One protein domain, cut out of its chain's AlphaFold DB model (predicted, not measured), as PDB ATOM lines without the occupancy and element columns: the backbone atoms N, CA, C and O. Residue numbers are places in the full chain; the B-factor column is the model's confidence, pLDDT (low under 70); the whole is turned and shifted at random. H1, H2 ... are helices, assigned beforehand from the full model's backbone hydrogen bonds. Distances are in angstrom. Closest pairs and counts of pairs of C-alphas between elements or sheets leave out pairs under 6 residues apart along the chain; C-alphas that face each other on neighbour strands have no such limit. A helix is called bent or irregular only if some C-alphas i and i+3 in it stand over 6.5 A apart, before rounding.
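AT A GLANCE: This is residues 237 to 321 of the 712 residues of the protein "Hypothetical protein" of Symbiodinium necroappetens (UniProt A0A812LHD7). One long helix, H4, is folded into a V, with a shorter arm H4a and a longer arm H4b, and three short helices, H1, H2 and H3, gather at the open side of the V. H1 runs side by side with H4a, H3 reaches from the beginning of H4a across toward H4b, and residues 309 to 321 of H4b stick out beyond this body. The printed part has 85 residues with four named helices, in the order H1, H2, H3, H4, and no named strand; the class is all helix. The whole is loose, with a radius of gyration of the C-alphas of 15.8 A, and its outline is flat, spanning 54 by 32 by 16 A.

IN THESE COORDINATES: H1 is residues 239 to 245, 9.9 A from first to last C-alpha, beginning at C-alpha 239 (100.238, 69.939, -15.631). H2 is residues 249 to 252, 5.5 A long, and H3 is residues 255 to 263, 12.5 A long. H4 is residues 265 to 321; by its hydrogen bonds it was assigned as one helix, but it is bent, with C-alphas 284 and 287 standing 9.5 A apart. Its arm H4a is residues 265 to 284, 28.8 A long, with C-alpha 284 at (98.714, 52.934, -36.530). Its arm H4b is residues 287 to 321, 50.9 A long, ending at C-alpha 321 (60.727, 75.753, -4.531).

HOW THE PARTS SIT: H1 and H2 touch, the closest C-alphas being those of Leu 243 and Gly 249, 6.2 A apart. H1 and H4a are close but not clearly touching, with C-alphas 243 and 272 at 6.5 A, and run the same way at a shallow tilt of 11 degrees. H2 and H3 only just touch, with 3 pairs of C-alphas within 8 A, and only at the corner; the closest are Cys 252 and Glu 258, at 5.4 A. H3 and H4a touch only at the corner, where the C-alphas of Leu 261 and Asn 267 are 5.3 A apart, at a steep tilt of 64 degrees, opposite ways. H3 and H4b are close but not clearly touching, with the closest C-alphas, Met 256 and Ala 304, at 7.3 A, and stand about perpendicular at 81 degrees. H4a and H4b touch, with residues 278 to 282 and 288 to 293 alone; the closest C-alphas, those of Met 282 and Ala 289, are 5.3 A apart. They run opposite ways at a steep tilt of 36 degrees, only just past shallow. H1 and H4b are apart. In H1, H3, H4a and H4b every O i to N i+4 pair is within hydrogen-bond range; H2 is too short for such a pair, and its one O i to N i+3 pair is within range.

THE WHOLE: The two C-alphas farthest apart are those of Trp 284 and Trp 321, 54.7 A. Residues 283 to 288 and 309 to 321 stand free; the body without them spans 31 by 29 by 16 A. The printed part has no cut, and the links H1 to H2, H2 to H3 and H3 to H4 are tight. The mean pLDDT of the printed part is 89.0, and no printed residue is under 70.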
ATOM      1  N   THR A 237     100.905  73.299 -10.956       93.56
ATOM      2  CA  THR A 237     100.924  74.482 -11.829       93.56
ATOM      3  C   THR A 237     101.256  74.147 -13.279       93.56
ATOM      4  O   THR A 237     100.692  74.760 -14.177       93.56
ATOM      5  N   ARG A 238     102.123  73.152 -13.523       96.50
ATOM      6  CA  ARG A 238     102.641  72.844 -14.871       96.50
ATOM      7  C   ARG A 238     101.824  71.804 -15.640       96.50
ATOM      8  O   ARG A 238     101.983  71.694 -16.852       96.50
ATOM      9  N   TRP A 239     100.930  71.061 -14.984       97.12
ATOM     10  CA  TRP A 239     100.238  69.939 -15.631       97.12
ATOM     11  C   TRP A 239      99.382  70.360 -16.834       97.12
ATOM     12  O   TRP A 239      99.280  69.600 -17.799       97.12
ATOM     13  N   ARG A 240      98.813  71.576 -16.809       97.00
ATOM     14  CA  ARG A 240      98.034  72.144 -17.923       97.00
ATOM     15  C   ARG A 240      98.892  72.316 -19.171       97.00
ATOM     16  O   ARG A 240      98.501  71.880 -20.249       97.00
ATOM     17  N   GLU A 241     100.079  72.898 -19.007       96.44
ATOM     18  CA  GLU A 241     101.047  73.081 -20.087       96.44
ATOM     19  C   GLU A 241     101.505  71.725 -20.624       96.44
ATOM     20  O   GLU A 241     101.510  71.519 -21.835       96.44
ATOM     21  N   THR A 242     101.824  70.770 -19.743       96.12
ATOM     22  CA  THR A 242     102.265  69.428 -20.147       96.12
ATOM     23  C   THR A 242     101.193  68.680 -20.946       96.12
ATOM     24  O   THR A 242     101.503  68.091 -21.980       96.12
ATOM     25  N   LEU A 243      99.922  68.730 -20.525       95.81
ATOM     26  CA  LEU A 243      98.828  68.140 -21.301       95.81
ATOM     27  C   LEU A 243      98.593  68.883 -22.618       95.81
ATOM     28  O   LEU A 243      98.358  68.232 -23.634       95.81
ATOM     29  N   ALA A 244      98.690  70.214 -22.637       95.19
ATOM     30  CA  ALA A 244      98.542  71.002 -23.859       95.19
ATOM     31  C   ALA A 244      99.612  70.646 -24.909       95.19
ATOM     32  O   ALA A 244      99.262  70.411 -26.065       95.19
ATOM     33  N   HIS A 245     100.878  70.495 -24.499       93.44
ATOM     34  CA  HIS A 245     101.975  70.053 -25.376       93.44
ATOM     35  C   HIS A 245     101.737  68.650 -25.952       93.44
ATOM     36  O   HIS A 245     102.137  68.366 -27.078       93.44
ATOM     37  N   ALA A 246     101.032  67.783 -25.222       93.69
ATOM     38  CA  ALA A 246     100.625  66.461 -25.694       93.69
ATOM     39  C   ALA A 246      99.344  66.470 -26.562       93.69
ATOM     40  O   ALA A 246      98.769  65.413 -26.821       93.69
ATOM     41  N   GLY A 247      98.853  67.642 -26.984       94.31
ATOM     42  CA  GLY A 247      97.608  67.779 -27.753       94.31
ATOM     43  C   GLY A 247      96.332  67.594 -26.918       94.31
ATOM     44  O   GLY A 247      95.246  67.381 -27.462       94.31
ATOM     45  N   GLY A 248      96.460  67.658 -25.593       94.50
ATOM     46  CA  GLY A 248      95.402  67.516 -24.597       94.50
ATOM     47  C   GLY A 248      94.799  68.829 -24.109       94.50
ATOM     48  O   GLY A 248      94.160  68.818 -23.063       94.50
ATOM     49  N   GLY A 249      94.994  69.945 -24.821       94.38
ATOM     50  CA  GLY A 249      94.522  71.270 -24.388       94.38
ATOM     51  C   GLY A 249      93.030  71.310 -24.032       94.38
ATOM     52  O   GLY A 249      92.665  71.894 -23.023       94.38
ATOM     53  N   PHE A 250      92.199  70.559 -24.763       91.88
ATOM     54  CA  PHE A 250      90.751  70.453 -24.529       91.88
ATOM     55  C   PHE A 250      90.359  69.859 -23.163       91.88
ATOM     56  O   PHE A 250      89.209  69.953 -22.737       91.88
ATOM     57  N   LEU A 251      91.291  69.193 -22.474       91.62
ATOM     58  CA  LEU A 251      91.080  68.690 -21.116       91.62
ATOM     59  C   LEU A 251      91.169  69.809 -20.062       91.62
ATOM     60  O   LEU A 251      90.762  69.600 -18.920       91.62
ATOM     61  N   CYS A 252      91.693  70.974 -20.454       92.88
ATOM     62  CA  CYS A 252      91.981  72.127 -19.606       92.88
ATOM     63  C   CYS A 252      91.021  73.312 -19.849       92.88
ATOM     64  O   CYS A 252      91.261  74.391 -19.319       92.88
ATOM     65  N   ASP A 253      89.946  73.138 -20.627       90.81
ATOM     66  CA  ASP A 253      89.018  74.216 -21.026       90.81
ATOM     67  C   ASP A 253      87.999  74.610 -19.928       90.81
ATOM     68  O   ASP A 253      86.927  75.149 -20.218       90.81
ATOM     69  N   GLY A 254      88.274  74.329 -18.650       88.69
ATOM     70  CA  GLY A 254      87.305  74.547 -17.576       88.69
ATOM     71  C   GLY A 254      86.408  73.348 -17.260       88.69
ATOM     72  O   GLY A 254      86.305  72.344 -17.969       88.69
ATOM     73  N   GLY A 255      85.663  73.477 -16.163       91.69
ATOM     74  CA  GLY A 255      84.528  72.609 -15.849       91.69
ATOM     75  C   GLY A 255      84.862  71.368 -15.018       91.69
ATOM     76  O   GLY A 255      85.780  71.352 -14.204       91.69
ATOM     77  N   MET A 256      84.030  70.327 -15.150       89.25
ATOM     78  CA  MET A 256      84.116  69.139 -14.288       89.25
ATOM     79  C   MET A 256      85.334  68.266 -14.585       89.25
ATOM     80  O   MET A 256      85.822  67.597 -13.679       89.25
ATOM     81  N   LEU A 257      85.787  68.249 -15.839       89.81
ATOM     82  CA  LEU A 257      86.931  67.441 -16.241       89.81
ATOM     83  C   LEU A 257      88.231  68.053 -15.720       89.81
ATOM     84  O   LEU A 257      89.020  67.340 -15.114       89.81
ATOM     85  N   GLU A 258      88.393  69.371 -15.848       94.06
ATOM     86  CA  GLU A 258      89.515  70.081 -15.233       94.06
ATOM     87  C   GLU A 258      89.508  69.915 -13.707       94.06
ATOM     88  O   GLU A 258      90.526  69.547 -13.134       94.06
ATOM     89  N   ALA A 259      88.350  70.066 -13.051       93.81
ATOM     90  CA  ALA A 259      88.243  69.851 -11.606       93.81
ATOM     91  C   ALA A 259      88.635  68.421 -11.180       93.81
ATOM     92  O   ALA A 259      89.269  68.236 -10.144       93.81
ATOM     93  N   TRP A 260      88.289  67.410 -11.987       95.00
ATOM     94  CA  TRP A 260      88.703  66.022 -11.761       95.00
ATOM     95  C   TRP A 260      90.216  65.830 -11.950       95.00
ATOM     96  O   TRP A 260      90.844  65.088 -11.195       95.00
ATOM     97  N   LEU A 261      90.828  66.517 -12.916       96.19
ATOM     98  CA  LEU A 261      92.281  66.500 -13.111       96.19
ATOM     99  C   LEU A 261      93.019  67.237 -11.987       96.19
ATOM    100  O   LEU A 261      94.078  66.785 -11.549       96.19
ATOM    101  N   ASP A 262      92.457  68.328 -11.469       95.31
ATOM    102  CA  ASP A 262      93.032  69.072 -10.350       95.31
ATOM    103  C   ASP A 262      93.032  68.255  -9.047       95.31
ATOM    104  O   ASP A 262      93.991  68.358  -8.279       95.31
ATOM    105  N   GLU A 263      92.031  67.392  -8.834       96.62
ATOM    106  CA  GLU A 263      91.835  66.614  -7.600       96.62
ATOM    107  C   GLU A 263      93.012  65.685  -7.248       96.62
ATOM    108  O   GLU A 263      93.401  65.595  -6.081       96.62
ATOM    109  N   ALA A 264      93.601  64.995  -8.229       96.19
ATOM    110  CA  ALA A 264      94.673  64.035  -7.974       96.19
ATOM    111  C   ALA A 264      95.672  63.937  -9.132       96.19
ATOM    112  O   ALA A 264      95.298  63.838 -10.299       96.19
ATOM    113  N   SER A 265      96.965  63.833  -8.806       95.50
ATOM    114  CA  SER A 265      98.024  63.606  -9.804       95.50
ATOM    115  C   SER A 265      97.830  62.303 -10.591       95.50
ATOM    116  O   SER A 265      98.150  62.253 -11.774       95.50
ATOM    117  N   ALA A 266      97.230  61.278  -9.975       95.06
ATOM    118  CA  ALA A 266      96.885  60.024 -10.646       95.06
ATOM    119  C   ALA A 266      95.894  60.223 -11.809       95.06
ATOM    120  O   ALA A 266      96.030  59.566 -12.842       95.06
ATOM    121  N   ASN A 267      94.946  61.160 -11.680       96.56
ATOM    122  CA  ASN A 267      93.985  61.480 -12.741       96.56
ATOM    123  C   ASN A 267      94.696  62.134 -13.934       96.56
ATOM    124  O   ASN A 267      94.425  61.793 -15.085       96.56
ATOM    125  N   ARG A 268      95.677  63.005 -13.659       97.00
ATOM    126  CA  ARG A 268      96.521  63.660 -14.675       97.00
ATOM    127  C   ARG A 268      97.396  62.652 -15.415       97.00
ATOM    128  O   ARG A 268      97.453  62.685 -16.640       97.00
ATOM    129  N   SER A 269      98.026  61.725 -14.688       93.94
ATOM    130  CA  SER A 269      98.805  60.634 -15.288       93.94
ATOM    131  C   SER A 269      97.943  59.750 -16.189       93.94
ATOM    132  O   SER A 269      98.330  59.486 -17.324       93.94
ATOM    133  N   LEU A 270      96.748  59.359 -15.732       96.06
ATOM    134  CA  LEU A 270      95.817  58.565 -16.535       96.06
ATOM    135  C   LEU A 270      95.375  59.307 -17.805       96.06
ATOM    136  O   LEU A 270      95.349  58.723 -18.887       96.06
ATOM    137  N   ALA A 271      95.049  60.597 -17.696       95.19
ATOM    138  CA  ALA A 271      94.669  61.414 -18.844       95.19
ATOM    139  C   ALA A 271      95.799  61.520 -19.880       95.19
ATOM    140  O   ALA A 271      95.556  61.378 -21.080       95.19
ATOM    141  N   PHE A 272      97.039  61.695 -19.423       95.88
ATOM    142  CA  PHE A 272      98.211  61.716 -20.294       95.88
ATOM    143  C   PHE A 272      98.464  60.366 -20.980       95.88
ATOM    144  O   PHE A 272      98.712  60.326 -22.185       95.88
ATOM    145  N   GLU A 273      98.340  59.247 -20.260       94.75
ATOM    146  CA  GLU A 273      98.458  57.905 -20.849       94.75
ATOM    147  C   GLU A 273      97.404  57.658 -21.937       94.75
ATOM    148  O   GLU A 273      97.719  57.100 -22.992       94.75
ATOM    149  N   LEU A 274      96.167  58.116 -21.721       94.44
ATOM    150  CA  LEU A 274      95.097  58.028 -22.715       94.44
ATOM    151  C   LEU A 274      95.392  58.879 -23.958       94.44
ATOM    152  O   LEU A 274      95.141  58.414 -25.070       94.44
ATOM    153  N   LEU A 275      95.973  60.074 -23.802       94.19
ATOM    154  CA  LEU A 275      96.422  60.894 -24.935       94.19
ATOM    155  C   LEU A 275      97.538  60.208 -25.725       94.19
ATOM    156  O   LEU A 275      97.468  60.141 -26.950       94.19
ATOM    157  N   GLN A 276      98.532  59.626 -25.046       92.62
ATOM    158  CA  GLN A 276      99.592  58.872 -25.720       92.62
ATOM    159  C   GLN A 276      99.051  57.641 -26.454       92.62
ATOM    160  O   GLN A 276      99.529  57.298 -27.538       92.62
ATOM    161  N   LEU A 277      98.071  56.949 -25.868       91.25
ATOM    162  CA  LEU A 277      97.410  55.823 -26.517       91.25
ATOM    163  C   LEU A 277      96.627  56.284 -27.751       91.25
ATOM    164  O   LEU A 277      96.682  55.617 -28.782       91.25
ATOM    165  N   GLN A 278      95.950  57.430 -27.661       90.38
ATOM    166  CA  GLN A 278      95.247  58.040 -28.781       90.38
ATOM    167  C   GLN A 278      96.211  58.388 -29.921       90.38
ATOM    168  O   GLN A 278      95.948  58.024 -31.064       90.38
ATOM    169  N   ASP A 279      97.336  59.043 -29.622       88.69
ATOM    170  CA  ASP A 279      98.338  59.406 -30.630       88.69
ATOM    171  C   ASP A 279      98.914  58.164 -31.317       88.69
ATOM    172  O   ASP A 279      98.950  58.076 -32.545       88.69
ATOM    173  N   LYS A 280      99.246  57.125 -30.540       90.00
ATOM    174  CA  LYS A 280      99.651  55.827 -31.098       90.00
ATOM    175  C   LYS A 280      98.557  55.240 -31.988       90.00
ATOM    176  O   LYS A 280      98.853  54.825 -33.103       90.00
ATOM    177  N   ALA A 281      97.304  55.218 -31.542       83.19
ATOM    178  CA  ALA A 281      96.202  54.689 -32.341       83.19
ATOM    179  C   ALA A 281      96.016  55.467 -33.655       83.19
ATOM    180  O   ALA A 281      95.796  54.849 -34.693       83.19
ATOM    181  N   MET A 282      96.159  56.795 -33.643       83.88
ATOM    182  CA  MET A 282      96.101  57.613 -34.858       83.88
ATOM    183  C   MET A 282      97.256  57.306 -35.815       83.88
ATOM    184  O   MET A 282      97.023  57.220 -37.016       83.88
ATOM    185  N   ARG A 283      98.472  57.069 -35.303       85.38
ATOM    186  CA  ARG A 283      99.617  56.655 -36.134       85.38
ATOM    187  C   ARG A 283      99.408  55.283 -36.779       85.38
ATOM    188  O   ARG A 283      99.738  55.112 -37.943       85.38
ATOM    189  N   TRP A 284      98.862  54.314 -36.043       83.19
ATOM    190  CA  TRP A 284      98.714  52.934 -36.530       83.19
ATOM    191  C   TRP A 284      97.477  52.709 -37.406       83.19
ATOM    192  O   TRP A 284      97.527  51.925 -38.346       83.19
ATOM    193  N   TYR A 285      96.363  53.369 -37.094       81.69
ATOM    194  CA  TYR A 285      95.067  53.139 -37.749       81.69
ATOM    195  C   TYR A 285      94.598  54.337 -38.591       81.69
ATOM    196  O   TYR A 285      93.450  54.364 -39.049       81.69
ATOM    197  N   ALA A 286      95.473  55.330 -38.776       86.62
ATOM    198  CA  ALA A 286      95.292  56.491 -39.637       86.62
ATOM    199  C   ALA A 286      93.923  57.187 -39.451       86.62
ATOM    200  O   ALA A 286      93.468  57.467 -38.334       86.62
ATOM    201  N   THR A 287      93.248  57.486 -40.563       80.81
ATOM    202  CA  THR A 287      92.000  58.262 -40.628       80.81
ATOM    203  C   THR A 287      90.833  57.615 -39.879       80.81
ATOM    204  O   THR A 287      89.981  58.330 -39.346       80.81
ATOM    205  N   GLY A 288      90.801  56.281 -39.775       82.19
ATOM    206  CA  GLY A 288      89.755  55.550 -39.056       82.19
ATOM    207  C   GLY A 288      89.781  55.820 -37.551       82.19
ATOM    208  O   GLY A 288      88.756  56.184 -36.965       82.19
ATOM    209  N   ALA A 289      90.961  55.725 -36.928       82.12
ATOM    210  CA  ALA A 289      91.120  56.062 -35.513       82.12
ATOM    211  C   ALA A 289      90.867  57.546 -35.253       82.12
ATOM    212  O   ALA A 289      90.207  57.875 -34.269       82.12
ATOM    213  N   ARG A 290      91.316  58.434 -36.149       82.38
ATOM    214  CA  ARG A 290      91.071  59.875 -36.022       82.38
ATOM    215  C   ARG A 290      89.577  60.196 -35.927       82.38
ATOM    216  O   ARG A 290      89.162  60.810 -34.947       82.38
ATOM    217  N   ARG A 291      88.756  59.693 -36.860       83.62
ATOM    218  CA  ARG A 291      87.292  59.897 -36.844       83.62
ATOM    219  C   ARG A 291      86.644  59.356 -35.573       83.62
ATOM    220  O   ARG A 291      85.763  59.995 -35.002       83.62
ATOM    221  N   HIS A 292      87.077  58.180 -35.114       86.06
ATOM    222  CA  HIS A 292      86.552  57.603 -33.879       86.06
ATOM    223  C   HIS A 292      86.901  58.460 -32.655       86.06
ATOM    224  O   HIS A 292      86.042  58.693 -31.805       86.06
ATOM    225  N   CYS A 293      88.134  58.963 -32.583       80.50
ATOM    226  CA  CYS A 293      88.591  59.822 -31.495       80.50
ATOM    227  C   CYS A 293      87.880  61.179 -31.501       80.50
ATOM    228  O   CYS A 293      87.442  61.634 -30.450       80.50
ATOM    229  N   GLU A 294      87.707  61.801 -32.668       86.31
ATOM    230  CA  GLU A 294      86.943  63.046 -32.827       86.31
ATOM    231  C   GLU A 294      85.470  62.849 -32.428       86.31
ATOM    232  O   GLU A 294      84.929  63.629 -31.647       86.31
ATOM    233  N   SER A 295      84.843  61.744 -32.854       88.94
ATOM    234  CA  SER A 295      83.480  61.382 -32.443       88.94
ATOM    235  C   SER A 295      83.367  61.152 -30.931       88.94
ATOM    236  O   SER A 295      82.419  61.612 -30.294       88.94
ATOM    237  N   PHE A 296      84.336  60.455 -30.333       84.75
ATOM    238  CA  PHE A 296      84.383  60.233 -28.891       84.75
ATOM    239  C   PHE A 296      84.557  61.543 -28.110       84.75
ATOM    240  O   PHE A 296      83.838  61.758 -27.135       84.75
ATOM    241  N   ARG A 297      85.444  62.437 -28.569       82.75
ATOM    242  CA  ARG A 297      85.626  63.781 -27.998       82.75
ATOM    243  C   ARG A 297      84.331  64.592 -28.056       82.75
ATOM    244  O   ARG A 297      83.936  65.148 -27.036       82.75
ATOM    245  N   GLY A 298      83.629  64.576 -29.191       85.62
ATOM    246  CA  GLY A 298      82.316  65.217 -29.325       85.62
ATOM    247  C   GLY A 298      81.310  64.706 -28.288       85.62
ATOM    248  O   GLY A 298      80.736  65.493 -27.541       85.62
ATOM    249  N   ARG A 299      81.192  63.376 -28.138       86.69
ATOM    250  CA  ARG A 299      80.299  62.767 -27.133       86.69
ATOM    251  C   ARG A 299      80.651  63.151 -25.694       86.69
ATOM    252  O   ARG A 299      79.747  63.311 -24.876       86.69
ATOM    253  N   LEU A 300      81.937  63.274 -25.365       78.81
ATOM    254  CA  LEU A 300      82.377  63.707 -24.035       78.81
ATOM    255  C   LEU A 300      81.978  65.158 -23.745       78.81
ATOM    256  O   LEU A 300      81.476  65.439 -22.656       78.81
ATOM    257  N   LEU A 301      82.161  66.057 -24.714       80.50
ATOM    258  CA  LEU A 301      81.765  67.462 -24.583       80.50
ATOM    259  C   LEU A 301      80.243  67.601 -24.429       80.50
ATOM    260  O   LEU A 301      79.776  68.319 -23.540       80.50
ATOM    261  N   ASP A 302      79.462  66.844 -25.202       85.00
ATOM    262  CA  ASP A 302      77.999  66.816 -25.085       85.00
ATOM    263  C   ASP A 302      77.536  66.278 -23.720       85.00
ATOM    264  O   ASP A 302      76.631  66.832 -23.081       85.00
ATOM    265  N   ALA A 303      78.182  65.222 -23.216       81.69
ATOM    266  CA  ALA A 303      77.904  64.674 -21.890       81.69
ATOM    267  C   ALA A 303      78.234  65.680 -20.771       81.69
ATOM    268  O   ALA A 303      77.458  65.847 -19.828       81.69
ATOM    269  N   ALA A 304      79.354  66.398 -20.884       76.94
ATOM    270  CA  ALA A 304      79.725  67.436 -19.928       76.94
ATOM    271  C   ALA A 304      78.707  68.591 -19.924       76.94
ATOM    272  O   ALA A 304      78.259  69.023 -18.854       76.94
ATOM    273  N   LYS A 305      78.276  69.034 -21.109       83.38
ATOM    274  CA  LYS A 305      77.270  70.090 -21.278       83.38
ATOM    275  C   LYS A 305      75.915  69.692 -20.688       83.38
ATOM    276  O   LYS A 305      75.331  70.443 -19.910       83.38
ATOM    277  N   THR A 306      75.443  68.476 -20.962       85.50
ATOM    278  CA  THR A 306      74.174  67.967 -20.404       85.50
ATOM    279  C   THR A 306      74.209  67.828 -18.875       85.50
ATOM    280  O   THR A 306      73.222  68.130 -18.192       85.50
ATOM    281  N   LEU A 307      75.348  67.444 -18.292       80.38
ATOM    282  CA  LEU A 307      75.559  67.442 -16.839       80.38
ATOM    283  C   LEU A 307      75.512  68.853 -16.232       80.38
ATOM    284  O   LEU A 307      74.910  69.051 -15.173       80.38
ATOM    285  N   GLN A 308      76.104  69.849 -16.894       80.75
ATOM    286  CA  GLN A 308      76.002  71.244 -16.456       80.75
ATOM    287  C   GLN A 308      74.560  71.759 -16.539       80.75
ATOM    288  O   GLN A 308      74.048  72.317 -15.564       80.75
ATOM    289  N   ASP A 309      73.862  71.488 -17.643       85.25
ATOM    290  CA  ASP A 309      72.469  71.894 -17.836       85.25
ATOM    291  C   ASP A 309      71.535  71.265 -16.797       85.25
ATOM    292  O   ASP A 309      70.640  71.928 -16.259       85.25
ATOM    293  N   THR A 310      71.737  69.990 -16.461       88.00
ATOM    294  CA  THR A 310      70.940  69.308 -15.431       88.00
ATOM    295  C   THR A 310      71.211  69.857 -14.032       88.00
ATOM    296  O   THR A 310      70.255  70.057 -13.272       88.00
ATOM    297  N   LYS A 311      72.466  70.187 -13.695       81.75
ATOM    298  CA  LYS A 311      72.808  70.898 -12.449       81.75
ATOM    299  C   LYS A 311      72.146  72.276 -12.390       81.75
ATOM    300  O   LYS A 311      71.515  72.598 -11.381       81.75
ATOM    301  N   LEU A 312      72.188  73.047 -13.479       85.88
ATOM    302  CA  LEU A 312      71.551  74.364 -13.567       85.88
ATOM    303  C   LEU A 312      70.022  74.266 -13.430       85.88
ATOM    304  O   LEU A 312      69.405  75.052 -12.710       85.88
ATOM    305  N   ARG A 313      69.395  73.267 -14.066       88.50
ATOM    306  CA  ARG A 313      67.953  72.993 -13.931       88.50
ATOM    307  C   ARG A 313      67.576  72.600 -12.503       88.50
ATOM    308  O   ARG A 313      66.559  73.083 -12.008       88.50
ATOM    309  N   ARG A 314      68.379  71.768 -11.824       86.38
ATOM    310  CA  ARG A 314      68.169  71.435 -10.404       86.38
ATOM    311  C   ARG A 314      68.265  72.684  -9.531       86.38
ATOM    312  O   ARG A 314      67.327  72.943  -8.791       86.38
ATOM    313  N   ALA A 315      69.304  73.505  -9.694       84.69
ATOM    314  CA  ALA A 315      69.459  74.756  -8.947       84.69
ATOM    315  C   ALA A 315      68.273  75.721  -9.154       84.69
ATOM    316  O   ALA A 315      67.731  76.257  -8.186       84.69
ATOM    317  N   LYS A 316      67.800  75.881 -10.401       88.38
ATOM    318  CA  LYS A 316      66.600  76.677 -10.715       88.38
ATOM    319  C   LYS A 316      65.344  76.124 -10.038       88.38
ATOM    320  O   LYS A 316      64.571  76.902  -9.483       88.38
ATOM    321  N   ARG A 317      65.142  74.799 -10.037       87.06
ATOM    322  CA  ARG A 317      64.007  74.159  -9.346       87.06
ATOM    323  C   ARG A 317      64.073  74.359  -7.834       87.06
ATOM    324  O   ARG A 317      63.051  74.691  -7.246       87.06
ATOM    325  N   THR A 318      65.248  74.226  -7.220       85.00
ATOM    326  CA  THR A 318      65.429  74.476  -5.783       85.00
ATOM    327  C   THR A 318      65.130  75.935  -5.436       85.00
ATOM    328  O   THR A 318      64.395  76.196  -4.490       85.00
ATOM    329  N   CYS A 319      65.597  76.892  -6.245       79.94
ATOM    330  CA  CYS A 319      65.293  78.315  -6.061       79.94
ATOM    331  C   CYS A 319      63.788  78.613  -6.219       79.94
ATOM    332  O   CYS A 319      63.196  79.337  -5.414       79.94
ATOM    333  N   HIS A 320      63.133  77.994  -7.207       82.50
ATOM    334  CA  HIS A 320      61.688  78.126  -7.403       82.50
ATOM    335  C   HIS A 320      60.880  77.495  -6.256       82.50
ATOM    336  O   HIS A 320      59.856  78.029  -5.840       82.50
ATOM    337  N   TRP A 321      61.351  76.380  -5.695       82.75
ATOM    338  CA  TRP A 321      60.727  75.753  -4.531       82.75
ATOM    339  C   TRP A 321      60.871  76.623  -3.276       82.75
ATOM    340  O   TRP A 321      59.875  76.875  -2.606       82.75
TER     341      TRP A 321